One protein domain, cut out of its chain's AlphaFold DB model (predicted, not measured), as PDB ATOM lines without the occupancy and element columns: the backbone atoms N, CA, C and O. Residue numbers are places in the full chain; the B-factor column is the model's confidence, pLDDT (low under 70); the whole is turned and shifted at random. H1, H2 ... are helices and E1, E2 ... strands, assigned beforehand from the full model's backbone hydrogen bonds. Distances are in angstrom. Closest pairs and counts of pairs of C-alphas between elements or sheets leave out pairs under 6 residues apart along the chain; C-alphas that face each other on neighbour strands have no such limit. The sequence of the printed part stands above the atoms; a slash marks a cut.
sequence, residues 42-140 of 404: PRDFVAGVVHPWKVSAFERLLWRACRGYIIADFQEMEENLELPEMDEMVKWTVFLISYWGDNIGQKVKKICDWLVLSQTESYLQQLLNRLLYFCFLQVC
ATOM      1  N   PRO A  42     -24.457  32.006 -80.588       52.88
ATOM      2  CA  PRO A  42     -23.468  32.344 -79.565       52.88
ATOM      3  C   PRO A  42     -22.321  33.158 -80.173       52.88
ATOM      4  O   PRO A  42     -21.709  32.770 -81.168       52.88
ATOM      5  N   ARG A  43     -22.096  34.341 -79.596       63.00
ATOM      6  CA  ARG A  43     -20.983  35.228 -79.928       63.00
ATOM      7  C   ARG A  43     -19.772  34.763 -79.148       63.00
ATOM      8  O   ARG A  43     -19.742  34.919 -77.930       63.00
ATOM      9  N   ASP A  44     -18.780  34.259 -79.855       71.75
ATOM     10  CA  ASP A  44     -17.452  34.115 -79.285       71.75
ATOM     11  C   ASP A  44     -16.680  35.428 -79.454       71.75
ATOM     12  O   ASP A  44     -16.922  36.210 -80.384       71.75
ATOM     13  N   PHE A  45     -15.727  35.666 -78.556       76.00
ATOM     14  CA  PHE A  45     -14.876  36.848 -78.583       76.00
ATOM     15  C   PHE A  45     -13.397  36.491 -78.393       76.00
ATOM     16  O   PHE A  45     -13.056  35.487 -77.765       76.00
ATOM     17  N   VAL A  46     -12.514  37.323 -78.946       77.75
ATOM     18  CA  VAL A  46     -11.066  37.319 -78.691       77.75
ATOM     19  C   VAL A  46     -10.665  38.711 -78.224       77.75
ATOM     20  O   VAL A  46     -11.050  39.701 -78.846       77.75
ATOM     21  N   ALA A  47      -9.879  38.779 -77.155       74.38
ATOM     22  CA  ALA A  47      -9.276  40.013 -76.671       74.38
ATOM     23  C   ALA A  47      -7.748  39.910 -76.728       74.38
ATOM     24  O   ALA A  47      -7.188  38.822 -76.571       74.38
ATOM     25  N   GLY A  48      -7.077  41.034 -76.953       74.94
ATOM     26  CA  GLY A  48      -5.622  41.093 -77.007       74.94
ATOM     27  C   GLY A  48      -5.103  42.523 -76.991       74.94
ATOM     28  O   GLY A  48      -5.874  43.478 -76.915       74.94
ATOM     29  N   VAL A  49      -3.782  42.663 -77.064       75.44
ATOM     30  CA  VAL A  49      -3.110  43.965 -77.105       75.44
ATOM     31  C   VAL A  49      -2.345  44.083 -78.420       75.44
ATOM     32  O   VAL A  49      -1.764  43.103 -78.894       75.44
ATOM     33  N   VAL A  50      -2.392  45.263 -79.034       76.44
ATOM     34  CA  VAL A  50      -1.708  45.587 -80.285       76.44
ATOM     35  C   VAL A  50      -0.973  46.924 -80.168       76.44
ATOM     36  O   VAL A  50      -1.472  47.886 -79.585       76.44
ATOM     37  N   HIS A  51       0.218  47.011 -80.754       73.06
ATOM     38  CA  HIS A  51       0.944  48.276 -80.857       73.06
ATOM     39  C   HIS A  51       0.219  49.275 -81.798       73.06
ATOM     40  O   HIS A  51      -0.130  48.885 -82.922       73.06
ATOM     41  N   PRO A  52       0.089  50.573 -81.439       75.00
ATOM     42  CA  PRO A  52      -0.696  51.583 -82.172       75.00
ATOM     43  C   PRO A  52      -0.469  51.653 -83.683       75.00
ATOM     44  O   PRO A  52      -1.412  51.619 -84.470       75.00
ATOM     45  N   TRP A  53       0.791  51.672 -84.125       74.62
ATOM     46  CA  TRP A  53       1.141  51.750 -85.548       74.62
ATOM     47  C   TRP A  53       0.602  50.591 -86.402       74.62
ATOM     48  O   TRP A  53       0.409  50.746 -87.609       74.62
ATOM     49  N   LYS A  54       0.328  49.430 -85.791       76.19
ATOM     50  CA  LYS A  54      -0.166  48.224 -86.467       76.19
ATOM     51  C   LYS A  54      -1.689  48.098 -86.410       76.19
ATOM     52  O   LYS A  54      -2.222  47.293 -87.172       76.19
ATOM     53  N   VAL A  55      -2.388  48.904 -85.600       79.31
ATOM     54  CA  VAL A  55      -3.859  48.873 -85.445       79.31
ATOM     55  C   VAL A  55      -4.544  49.016 -86.802       79.31
ATOM     56  O   VAL A  55      -5.305  48.144 -87.212       79.31
ATOM     57  N   SER A  56      -4.178  50.047 -87.569       79.06
ATOM     58  CA  SER A  56      -4.803  50.319 -88.871       79.06
ATOM     59  C   SER A  56      -4.555  49.217 -89.910       79.06
ATOM     60  O   SER A  56      -5.366  49.001 -90.813       79.06
ATOM     61  N   ALA A  57      -3.416  48.523 -89.843       81.31
ATOM     62  CA  ALA A  57      -3.105  47.407 -90.735       81.31
ATOM     63  C   ALA A  57      -3.865  46.139 -90.320       81.31
ATOM     64  O   ALA A  57      -4.380  45.420 -91.178       81.31
ATOM     65  N   PHE A  58      -3.970  45.901 -89.014       81.81
ATOM     66  CA  PHE A  58      -4.684  44.778 -88.421       81.81
ATOM     67  C   PHE A  58      -6.195  44.856 -88.663       81.81
ATOM     68  O   PHE A  58      -6.784  43.889 -89.140       81.81
ATOM     69  N   GLU A  59      -6.803  46.024 -88.454       82.19
ATOM     70  CA  GLU A  59      -8.218  46.271 -88.740       82.19
ATOM     71  C   GLU A  59      -8.537  46.010 -90.221       82.19
ATOM     72  O   GLU A  59      -9.461  45.264 -90.553       82.19
ATOM     73  N   ARG A  60      -7.701  46.522 -91.136       81.38
ATOM     74  CA  ARG A  60      -7.842  46.269 -92.580       81.38
ATOM     75  C   ARG A  60      -7.706  44.786 -92.933       81.38
ATOM     76  O   ARG A  60      -8.406  44.314 -93.830       81.38
ATOM     77  N   LEU A  61      -6.813  44.052 -92.269       83.00
ATOM     78  CA  LEU A  61      -6.623  42.616 -92.488       83.00
ATOM     79  C   LEU A  61      -7.841  41.811 -92.020       83.00
ATOM     80  O   LEU A  61      -8.344  40.976 -92.775       83.00
ATOM     81  N   LEU A  62      -8.343  42.100 -90.818       81.25
ATOM     82  CA  LEU A  62      -9.550  41.488 -90.270       81.25
ATOM     83  C   LEU A  62     -10.761  41.772 -91.159       81.25
ATOM     84  O   LEU A  62     -11.519  40.858 -91.490       81.25
ATOM     85  N   TRP A  63     -10.893  43.007 -91.643       79.31
ATOM     86  CA  TRP A  63     -11.991  43.381 -92.525       79.31
ATOM     87  C   TRP A  63     -11.953  42.653 -93.870       79.31
ATOM     88  O   TRP A  63     -12.973  42.149 -94.348       79.31
ATOM     89  N   ARG A  64     -10.758  42.492 -94.450       80.31
ATOM     90  CA  ARG A  64     -10.557  41.729 -95.693       80.31
ATOM     91  C   ARG A  64     -10.815  40.232 -95.520       80.31
ATOM     92  O   ARG A  64     -11.383  39.610 -96.417       80.31
ATOM     93  N   ALA A  65     -10.404  39.653 -94.393       77.62
ATOM     94  CA  ALA A  65     -10.531  38.221 -94.130       77.62
ATOM     95  C   ALA A  65     -11.956  37.806 -93.722       77.62
ATOM     96  O   ALA A  65     -12.395  36.706 -94.076       77.62
ATOM     97  N   CYS A  66     -12.669  38.681 -93.002       76.31
ATOM     98  CA  CYS A  66     -13.944  38.372 -92.353       76.31
ATOM     99  C   CYS A  66     -15.161  39.104 -92.951       76.31
ATOM    100  O   CYS A  66     -16.279  38.804 -92.547       76.31
ATOM    101  N   ARG A  67     -14.972  40.008 -93.930       74.44
ATOM    102  CA  ARG A  67     -16.009  40.583 -94.822       74.44
ATOM    103  C   ARG A  67     -17.326  41.041 -94.159       74.44
ATOM    104  O   ARG A  67     -18.381  40.836 -94.751       74.44
ATOM    105  N   GLY A  68     -17.324  41.621 -92.961       67.44
ATOM    106  CA  GLY A  68     -18.590  42.024 -92.316       67.44
ATOM    107  C   GLY A  68     -18.909  41.367 -90.991       67.44
ATOM    108  O   GLY A  68     -19.608  41.955 -90.179       67.44
ATOM    109  N   TYR A  69     -18.421  40.150 -90.772       74.44
ATOM    110  CA  TYR A  69     -18.957  39.268 -89.731       74.44
ATOM    111  C   TYR A  69     -18.249  39.388 -88.374       74.44
ATOM    112  O   TYR A  69     -18.235  38.437 -87.590       74.44
ATOM    113  N   ILE A  70     -17.636  40.543 -88.112       79.94
ATOM    114  CA  ILE A  70     -16.928  40.844 -86.867       79.94
ATOM    115  C   ILE A  70     -17.314  42.235 -86.372       79.94
ATOM    116  O   ILE A  70     -17.531  43.143 -87.172       79.94
ATOM    117  N   ILE A  71     -17.356  42.401 -85.056       80.88
ATOM    118  CA  ILE A  71     -17.408  43.704 -84.397       80.88
ATOM    119  C   ILE A  71     -16.121  43.802 -83.587       80.88
ATOM    120  O   ILE A  71     -15.928  43.019 -82.656       80.88
ATOM    121  N   ALA A  72     -15.236  44.706 -83.996       79.06
ATOM    122  CA  ALA A  72     -13.967  44.969 -83.337       79.06
ATOM    123  C   ALA A  72     -14.036  46.332 -82.650       79.06
ATOM    124  O   ALA A  72     -14.416  47.314 -83.283       79.06
ATOM    125  N   ASP A  73     -13.670  46.366 -81.377       80.56
ATOM    126  CA  ASP A  73     -13.514  47.583 -80.593       80.56
ATOM    127  C   ASP A  73     -12.047  47.726 -80.182       80.56
ATOM    128  O   ASP A  73     -11.404  46.731 -79.837       80.56
ATOM    129  N   PHE A  74     -11.508  48.939 -80.264       80.69
ATOM    130  CA  PHE A  74     -10.105  49.247 -79.985       80.69
ATOM    131  C   PHE A  74     -10.042  50.405 -78.994       80.69
ATOM    132  O   PHE A  74     -10.506  51.503 -79.290       80.69
ATOM    133  N   GLN A  75      -9.427  50.174 -77.839       80.19
ATOM    134  CA  GLN A  75      -9.293  51.160 -76.777       80.19
ATOM    135  C   GLN A  75      -7.822  51.347 -76.405       80.19
ATOM    136  O   GLN A  75      -7.111  50.393 -76.094       80.19
ATOM    137  N   GLU A  76      -7.345  52.589 -76.444       77.44
ATOM    138  CA  GLU A  76      -5.991  52.931 -76.002       77.44
ATOM    139  C   GLU A  76      -5.879  52.841 -74.478       77.44
ATOM    140  O   GLU A  76      -6.777  53.267 -73.751       77.44
ATOM    141  N   MET A  77      -4.774  52.282 -73.988       70.44
ATOM    142  CA  MET A  77      -4.499  52.208 -72.558       70.44
ATOM    143  C   MET A  77      -4.060  53.556 -71.985       70.44
ATOM    144  O   MET A  77      -3.365  54.340 -72.634       70.44
ATOM    145  N   GLU A  78      -4.439  53.798 -70.730       60.12
ATOM    146  CA  GLU A  78      -4.088  55.022 -70.003       60.12
ATOM    147  C   GLU A  78      -2.616  55.041 -69.553       60.12
ATOM    148  O   GLU A  78      -2.013  56.114 -69.485       60.12
ATOM    149  N   GLU A  79      -2.011  53.871 -69.309       61.22
ATOM    150  CA  GLU A  79      -0.614  53.731 -68.883       61.22
ATOM    151  C   GLU A  79       0.356  53.604 -70.073       61.22
ATOM    152  O   GLU A  79       0.153  52.809 -70.995       61.22
ATOM    153  N   ASN A  80       1.442  54.385 -70.043       57.72
ATOM    154  CA  ASN A  80       2.511  54.333 -71.042       57.72
ATOM    155  C   ASN A  80       3.453  53.152 -70.759       57.72
ATOM    156  O   ASN A  80       3.910  52.988 -69.627       57.72
ATOM    157  N   LEU A  81       3.798  52.373 -71.787       58.25
ATOM    158  CA  LEU A  81       4.738  51.252 -71.679       58.25
ATOM    159  C   LEU A  81       5.945  51.489 -72.601       58.25
ATOM    160  O   LEU A  81       5.791  51.841 -73.769       58.25
ATOM    161  N   GLU A  82       7.151  51.295 -72.073       55.72
ATOM    162  CA  GLU A  82       8.414  51.467 -72.808       55.72
ATOM    163  C   GLU A  82       8.719  50.242 -73.691       55.72
ATOM    164  O   GLU A  82       8.602  49.090 -73.254       55.72
ATOM    165  N   LEU A  83       9.128  50.481 -74.943       51.72
ATOM    166  CA  LEU A  83       9.629  49.441 -75.851       51.72
ATOM    167  C   LEU A  83      11.165  49.324 -75.766       51.72
ATOM    168  O   LEU A  83      11.834  50.328 -75.557       51.72
ATOM    169  N   PRO A  84      11.764  48.129 -75.950       48.19
ATOM    170  CA  PRO A  84      13.202  47.933 -75.719       48.19
ATOM    171  C   PRO A  84      14.108  48.350 -76.887       48.19
ATOM    172  O   PRO A  84      15.321  48.400 -76.716       48.19
ATOM    173  N   GLU A  85      13.561  48.577 -78.085       47.41
ATOM    174  CA  GLU A  85      14.360  48.821 -79.303       47.41
ATOM    175  C   GLU A  85      14.419  50.299 -79.710       47.41
ATOM    176  O   GLU A  85      15.321  50.716 -80.431       47.41
ATOM    177  N   MET A  86      13.473  51.096 -79.221       50.91
ATOM    178  CA  MET A  86      13.356  52.533 -79.427       50.91
ATOM    179  C   MET A  86      12.934  53.079 -78.069       50.91
ATOM    180  O   MET A  86      11.923  52.613 -77.552       50.91
ATOM    181  N   ASP A  87      13.696  54.001 -77.487       49.47
ATOM    182  CA  ASP A  87      13.473  54.634 -76.171       49.47
ATOM    183  C   ASP A  87      12.218  55.547 -76.173       49.47
ATOM    184  O   ASP A  87      12.231  56.703 -75.758       49.47
ATOM    185  N   GLU A  88      11.126  55.047 -76.749       54.94
ATOM    186  CA  GLU A  88       9.850  55.711 -76.941       54.94
ATOM    187  C   GLU A  88       8.807  55.057 -76.031       54.94
ATOM    188  O   GLU A  88       8.530  53.854 -76.090       54.94
ATOM    189  N   MET A  89       8.194  55.884 -75.185       60.34
ATOM    190  CA  MET A  89       7.003  55.511 -74.435       60.34
ATOM    191  C   MET A  89       5.816  55.409 -75.391       60.34
ATOM    192  O   MET A  89       5.384  56.416 -75.957       60.34
ATOM    193  N   VAL A  90       5.255  54.211 -75.537       64.31
ATOM    194  CA  VAL A  90       4.103  53.984 -76.410       64.31
ATOM    195  C   VAL A  90       2.913  53.522 -75.578       64.31
ATOM    196  O   VAL A  90       3.010  52.618 -74.748       64.31
ATOM    197  N   LYS A  91       1.758  54.146 -75.805       70.50
ATOM    198  CA  LYS A  91       0.475  53.688 -75.261       70.50
ATOM    199  C   LYS A  91      -0.004  52.504 -76.072       70.50
ATOM    200  O   LYS A  91      -0.191  52.633 -77.273       70.50
ATOM    201  N   TRP A  92      -0.190  51.353 -75.450       72.06
ATOM    202  CA  TRP A  92      -0.667  50.174 -76.166       72.06
ATOM    203  C   TRP A  92      -2.185  50.224 -76.351       72.06
ATOM    204  O   TRP A  92      -2.894  50.817 -75.542       72.06
ATOM    205  N   THR A  93      -2.694  49.606 -77.416       74.19
ATOM    206  CA  THR A  93      -4.133  49.563 -77.701       74.19
ATOM    207  C   THR A  93      -4.666  48.168 -77.390       74.19
ATOM    208  O   THR A  93      -4.203  47.177 -77.956       74.19
ATOM    209  N   VAL A  94      -5.643  48.077 -76.492       78.19
ATOM    210  CA  VAL A  94      -6.404  46.852 -76.224       78.19
ATOM    211  C   VAL A  94      -7.493  46.723 -77.276       78.19
ATOM    212  O   VAL A  94      -8.126  47.709 -77.643       78.19
ATOM    213  N   PHE A  95      -7.725  45.512 -77.767       82.19
ATOM    214  CA  PHE A  95      -8.813  45.239 -78.693       82.19
ATOM    215  C   PHE A  95      -9.723  44.127 -78.186       82.19
ATOM    216  O   PHE A  95      -9.264  43.160 -77.573       82.19
ATOM    217  N   LEU A  96     -11.010  44.244 -78.503       78.69
ATOM    218  CA  LEU A  96     -12.033  43.233 -78.275       78.69
ATOM    219  C   LEU A  96     -12.742  42.943 -79.597       78.69
ATOM    220  O   LEU A  96     -13.397  43.811 -80.165       78.69
ATOM    221  N   ILE A  97     -12.626  41.714 -80.094       83.00
ATOM    222  CA  ILE A  97     -13.250  41.291 -81.350       83.00
ATOM    223  C   ILE A  97     -14.297  40.236 -81.042       83.00
ATOM    224  O   ILE A  97     -13.962  39.134 -80.616       83.00
ATOM    225  N   SER A  98     -15.558  40.549 -81.320       80.62
ATOM    226  CA  SER A  98     -16.643  39.570 -81.335       80.62
ATOM    227  C   SER A  98     -16.921  39.112 -82.764       80.62
ATOM    228  O   SER A  98     -16.873  39.906 -83.706       80.62
ATOM    229  N   TYR A  99     -17.179  37.819 -82.944       82.75
ATOM    230  CA  TYR A  99     -17.401  37.221 -84.257       82.75
ATOM    231  C   TYR A  99     -18.550  36.211 -84.229       82.75
ATOM    232  O   TYR A  99     -18.930  35.690 -83.178       82.75
ATOM    233  N   TRP A 100     -19.105  35.926 -85.407       80.31
ATOM    234  CA  TRP A 100     -20.167  34.935 -85.581       80.31
ATOM    235  C   TRP A 100     -19.693  33.736 -86.410       80.31
ATOM    236  O   TRP A 100     -19.294  33.891 -87.562       80.31
ATOM    237  N   GLY A 101     -19.769  32.535 -85.822       77.69
ATOM    238  CA  GLY A 101     -19.507  31.249 -86.477       77.69
ATOM    239  C   GLY A 101     -18.068  30.720 -86.353       77.69
ATOM    240  O   GLY A 101     -17.089  31.464 -86.438       77.69
ATOM    241  N   ASP A 102     -17.939  29.396 -86.227       75.06
ATOM    242  CA  ASP A 102     -16.677  28.706 -85.904       75.06
ATOM    243  C   ASP A 102     -15.585  28.870 -86.974       75.06
ATOM    244  O   ASP A 102     -14.409  29.076 -86.662       75.06
ATOM    245  N   ASN A 103     -15.962  28.852 -88.257       77.50
ATOM    246  CA  ASN A 103     -15.024  29.016 -89.377       77.50
ATOM    247  C   ASN A 103     -14.402  30.421 -89.427       77.50
ATOM    248  O   ASN A 103     -13.255  30.585 -89.854       77.50
ATOM    249  N   ILE A 104     -15.159  31.442 -89.016       79.00
ATOM    250  CA  ILE A 104     -14.665  32.820 -88.909       79.00
ATOM    251  C   ILE A 104     -13.816  32.941 -87.643       79.00
ATOM    252  O   ILE A 104     -12.720  33.497 -87.708       79.00
ATOM    253  N   GLY A 105     -14.243  32.314 -86.546       75.56
ATOM    254  CA  GLY A 105     -13.478  32.229 -85.306       75.56
ATOM    255  C   GLY A 105     -12.079  31.652 -85.478       75.56
ATOM    256  O   GLY A 105     -11.119  32.235 -84.989       75.56
ATOM    257  N   GLN A 106     -11.917  30.567 -86.237       78.44
ATOM    258  CA  GLN A 106     -10.592  29.995 -86.509       78.44
ATOM    259  C   GLN A 106      -9.688  30.927 -87.330       78.44
ATOM    260  O   GLN A 106      -8.472  30.938 -87.131       78.44
ATOM    261  N   LYS A 107     -10.253  31.725 -88.246       80.00
ATOM    262  CA  LYS A 107      -9.489  32.727 -89.007       80.00
ATOM    263  C   LYS A 107      -9.066  33.893 -88.120       80.00
ATOM    264  O   LYS A 107      -7.901  34.274 -88.161       80.00
ATOM    265  N   VAL A 108      -9.985  34.413 -87.304       79.19
ATOM    266  CA  VAL A 108      -9.706  35.490 -86.344       79.19
ATOM    267  C   VAL A 108      -8.658  35.032 -85.337       79.19
ATOM    268  O   VAL A 108      -7.673  35.737 -85.157       79.19
ATOM    269  N   LYS A 109      -8.797  33.827 -84.770       76.44
ATOM    270  CA  LYS A 109      -7.807  33.234 -83.858       76.44
ATOM    271  C   LYS A 109      -6.444  33.088 -84.521       76.44
ATOM    272  O   LYS A 109      -5.492  33.597 -83.972       76.44
ATOM    273  N   LYS A 110      -6.328  32.558 -85.745       79.50
ATOM    274  CA  LYS A 110      -5.023  32.484 -86.443       79.50
ATOM    275  C   LYS A 110      -4.374  33.849 -86.694       79.50
ATOM    276  O   LYS A 110      -3.156  33.971 -86.591       79.50
ATOM    277  N   ILE A 111      -5.169  34.859 -87.053       79.50
ATOM    278  CA  ILE A 111      -4.679  36.225 -87.290       79.50
ATOM    279  C   ILE A 111      -4.258  36.882 -85.965       79.50
ATOM    280  O   ILE A 111      -3.210  37.526 -85.908       79.50
ATOM    281  N   CYS A 112      -5.047  36.691 -84.903       73.88
ATOM    282  CA  CYS A 112      -4.742  37.178 -83.563       73.88
ATOM    283  C   CYS A 112      -3.535  36.450 -82.982       73.88
ATOM    284  O   CYS A 112      -2.617  37.117 -82.552       73.88
ATOM    285  N   ASP A 113      -3.471  35.125 -83.041       71.12
ATOM    286  CA  ASP A 113      -2.354  34.319 -82.553       71.12
ATOM    287  C   ASP A 113      -1.044  34.759 -83.207       71.12
ATOM    288  O   ASP A 113      -0.076  35.004 -82.502       71.12
ATOM    289  N   TRP A 114      -1.009  34.971 -84.529       68.50
ATOM    290  CA  TRP A 114       0.204  35.449 -85.203       68.50
ATOM    291  C   TRP A 114       0.668  36.831 -84.707       68.50
ATOM    292  O   TRP A 114       1.863  37.059 -84.529       68.50
ATOM    293  N   LEU A 115      -0.263  37.757 -84.455       66.62
ATOM    294  CA  LEU A 115       0.064  39.121 -84.031       66.62
ATOM    295  C   LEU A 115       0.321  39.233 -82.517       66.62
ATOM    296  O   LEU A 115       1.258  39.914 -82.099       66.62
ATOM    297  N   VAL A 116      -0.502  38.556 -81.719       62.94
ATOM    298  CA  VAL A 116      -0.544  38.576 -80.254       62.94
ATOM    299  C   VAL A 116       0.554  37.699 -79.668       62.94
ATOM    300  O   VAL A 116       1.196  38.170 -78.742       62.94
ATOM    301  N   LEU A 117       0.861  36.509 -80.211       54.62
ATOM    302  CA  LEU A 117       1.986  35.692 -79.713       54.62
ATOM    303  C   LEU A 117       3.319  36.435 -79.832       54.62
ATOM    304  O   LEU A 117       4.107  36.407 -78.895       54.62
ATOM    305  N   SER A 118       3.545  37.173 -80.926       57.25
ATOM    306  CA  SER A 118       4.781  37.962 -81.074       57.25
ATOM    307  C   SER A 118       4.913  39.069 -80.016       57.25
ATOM    308  O   SER A 118       6.015  39.411 -79.584       57.25
ATOM    309  N   GLN A 119       3.783  39.621 -79.566       58.56
ATOM    310  CA  GLN A 119       3.737  40.735 -78.621       58.56
ATOM    311  C   GLN A 119       3.705  40.263 -77.164       58.56
ATOM    312  O   GLN A 119       4.364  40.866 -76.321       58.56
ATOM    313  N   THR A 120       3.013  39.162 -76.860       58.28
ATOM    314  CA  THR A 120       3.017  38.546 -75.526       58.28
ATOM    315  C   THR A 120       4.349  37.884 -75.213       58.28
ATOM    316  O   THR A 120       4.777  37.958 -74.067       58.28
ATOM    317  N   GLU A 121       5.047  37.312 -76.200       57.22
ATOM    318  CA  GLU A 121       6.414  36.807 -76.030       57.22
ATOM    319  C   GLU A 121       7.387  37.949 -75.708       57.22
ATOM    320  O   GLU A 121       8.152  37.847 -74.751       57.22
ATOM    321  N   SER A 122       7.279  39.080 -76.413       58.03
ATOM    322  CA  SER A 122       8.078  40.283 -76.133       58.03
ATOM    323  C   SER A 122       7.785  40.857 -74.736       58.03
ATOM    324  O   SER A 122       8.705  41.187 -73.991       58.03
ATOM    325  N   TYR A 123       6.513  40.913 -74.330       59.84
ATOM    326  CA  TYR A 123       6.102  41.375 -72.998       59.84
ATOM    327  C   TYR A 123       6.513  40.407 -71.872       59.84
ATOM    328  O   TYR A 123       6.994  40.832 -70.822       59.84
ATOM    329  N   LEU A 124       6.396  39.092 -72.082       59.19
ATOM    330  CA  LEU A 124       6.895  38.083 -71.141       59.19
ATOM    331  C   LEU A 124       8.416  38.142 -71.013       59.19
ATOM    332  O   LEU A 124       8.924  38.018 -69.903       59.19
ATOM    333  N   GLN A 125       9.144  38.383 -72.105       61.91
ATOM    334  CA  GLN A 125      10.590  38.616 -72.068       61.91
ATOM    335  C   GLN A 125      10.942  39.901 -71.301       61.91
ATOM    336  O   GLN A 125      11.908  39.904 -70.538       61.91
ATOM    337  N   GLN A 126      10.139  40.967 -71.405       65.00
ATOM    338  CA  GLN A 126      10.301  42.182 -70.591       65.00
ATOM    339  C   GLN A 126      10.056  41.923 -69.097       65.00
ATOM    340  O   GLN A 126      10.853  42.348 -68.258       65.00
ATOM    341  N   LEU A 127       8.989  41.196 -68.747       62.69
ATOM    342  CA  LEU A 127       8.725  40.796 -67.363       62.69
ATOM    343  C   LEU A 127       9.830  39.880 -66.824       62.69
ATOM    344  O   LEU A 127      10.287  40.077 -65.700       62.69
ATOM    345  N   LEU A 128      10.319  38.937 -67.630       62.38
ATOM    346  CA  LEU A 128      11.433  38.058 -67.273       62.38
ATOM    347  C   LEU A 128      12.740  38.843 -67.066       62.38
ATOM    348  O   LEU A 128      13.478  38.565 -66.122       62.38
ATOM    349  N   ASN A 129      12.992  39.875 -67.874       65.00
ATOM    350  CA  ASN A 129      14.126  40.782 -67.689       65.00
ATOM    351  C   ASN A 129      13.974  41.676 -66.447       65.00
ATOM    352  O   ASN A 129      14.966  41.983 -65.795       65.00
ATOM    353  N   ARG A 130      12.754  42.047 -66.038       62.59
ATOM    354  CA  ARG A 130      12.527  42.707 -64.736       62.59
ATOM    355  C   ARG A 130      12.707  41.739 -63.564       62.59
ATOM    356  O   ARG A 130      13.254  42.119 -62.529       62.59
ATOM    357  N   LEU A 131      12.355  40.467 -63.748       59.28
ATOM    358  CA  LEU A 131      12.659  39.393 -62.802       59.28
ATOM    359  C   LEU A 131      14.168  39.120 -62.669       59.28
ATOM    360  O   LEU A 131      14.556  38.428 -61.737       59.28
ATOM    361  N   LEU A 132      15.057  39.705 -63.482       59.59
ATOM    362  CA  LEU A 132      16.506  39.638 -63.227       59.59
ATOM    363  C   LEU A 132      16.880  40.295 -61.877       59.59
ATOM    364  O   LEU A 132      17.821  39.860 -61.208       59.59
ATOM    365  N   TYR A 133      16.088  41.275 -61.413       64.50
ATOM    366  CA  TYR A 133      16.208  41.874 -60.076       64.50
ATOM    367  C   TYR A 133      15.826  40.903 -58.942       64.50
ATOM    368  O   TYR A 133      16.192  41.107 -57.783       64.50
ATOM    369  N   PHE A 134      15.136  39.802 -59.254       71.25
ATOM    370  CA  PHE A 134      14.732  38.789 -58.281       71.25
ATOM    371  C   PHE A 134      15.931  38.153 -57.575       71.25
ATOM    372  O   PHE A 134      15.866  37.918 -56.372       71.25
ATOM    373  N   CYS A 135      17.052  37.946 -58.274       69.00
ATOM    374  CA  CYS A 135      18.280  37.433 -57.658       69.00
ATOM    375  C   CYS A 135      18.794  38.370 -56.553       69.00
ATOM    376  O   CYS A 135      19.175  37.914 -55.474       69.00
ATOM    377  N   PHE A 136      18.761  39.684 -56.791       77.75
ATOM    378  CA  PHE A 136      19.127  40.676 -55.780       77.75
ATOM    379  C   PHE A 136      18.128  40.670 -54.617       77.75
ATOM    380  O   PHE A 136      18.530  40.607 -53.453       77.75
ATOM    381  N   LEU A 137      16.828  40.640 -54.924       79.12
ATOM    382  CA  LEU A 137      15.774  40.614 -53.915       79.12
ATOM    383  C   LEU A 137      15.859  39.360 -53.026       79.12
ATOM    384  O   LEU A 137      15.720  39.467 -51.811       79.12
ATOM    385  N   GLN A 138      16.172  38.190 -53.592       80.44
ATOM    386  CA  GLN A 138      16.396  36.955 -52.837       80.44
ATOM    387  C   GLN A 138      17.558  37.081 -51.848       80.44
ATOM    388  O   GLN A 138      17.440  36.644 -50.702       80.44
ATOM    389  N   VAL A 139      18.665  37.708 -52.257       85.62
ATOM    390  CA  VAL A 139      19.810  37.952 -51.367       85.62
ATOM    391  C   VAL A 139      19.428  38.920 -50.246       85.62
ATOM    392  O   VAL A 139      19.753  38.662 -49.086       85.62
ATOM    393  N   CYS A 140      18.713  40.004 -50.556       86.62
ATOM    394  CA  CYS A 140      18.248  40.973 -49.560       86.62
ATOM    395  C   CYS A 140      17.282  40.344 -48.551       86.62
ATOM    396  O   CYS A 140      17.507  40.443 -47.345       86.62
TER     397      CYS A 140
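What this domain is: This is residues 42 to 140 of the 404 residues of the protein "V-type proton ATPase subunit a" of Lates calcarifer (UniProt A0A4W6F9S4). A twisted sheet of three strands has H1 and the first part of H2 over one face, the other face bare; residues 127 to 140 of H2 stick out as a long arm. The printed part has 99 residues, with named elements in the order E1 H1 E2 E3 H2, class mixed; the antiparallel sheet runs E1 E3 E2. It is loose, with a radius of gyration of the C-alphas of 16.6 A and spans of 55 by 25 by 20 A.

How they stand to each other: E1, residues 43 to 50, is an edge strand antiparallel to E3, residues 89 to 100, with N 46 and O 97 2.9 A apart. H1, residues 52 to 66, is over E3 at a height over the sheet of 9.7 A, along the strands; its closest C-alphas to E3 are Pro 52 and Thr 93, 6.0 A. E2, residues 70 to 82, forms a hairpin with E3, with N 73 and O 96 2.8 A apart. E1, H1 and E2 make a split strand-helix-strand unit, two strands running the same way with E3 between them; its crossover is right-handed. H2, residues 102 to 140, is on the same face as H1, making two layers, helices on one face of a sheet; the closest C-alphas of E1 and H2 are Gly 48 and Val 116, 6.5 A. H1, with residues 62 to 66 alone, touches H2 at a shallow tilt of 29 degrees, opposite ways, closest at the C-alphas of Cys 66 and Ile 104, 6.6 A. O i to N i+4 pairs are within hydrogen-bond range in 9 of 11 for H1 and 28 of 35 for H2.

Where its parts are: E1 begins at C-alpha 43 (-20.983, 35.228, -79.928). E2 spans 30.9 A and bends by 82 degrees at residue 79; E3 spans 35.9 A. H2 spans 51.9 A, with a kink of 37 degrees near residue 115, and ends at C-alpha 140 (18.248, 40.973, -49.560).

The domain as a whole: The farthest C-alphas, Arg 67 and Cys 140, are 56.8 A apart. The printed part has no cut and no long link. Mean pLDDT of the printed part is 71.0; 37 residues are under 70, among them 78 to 90 and 114 to 133.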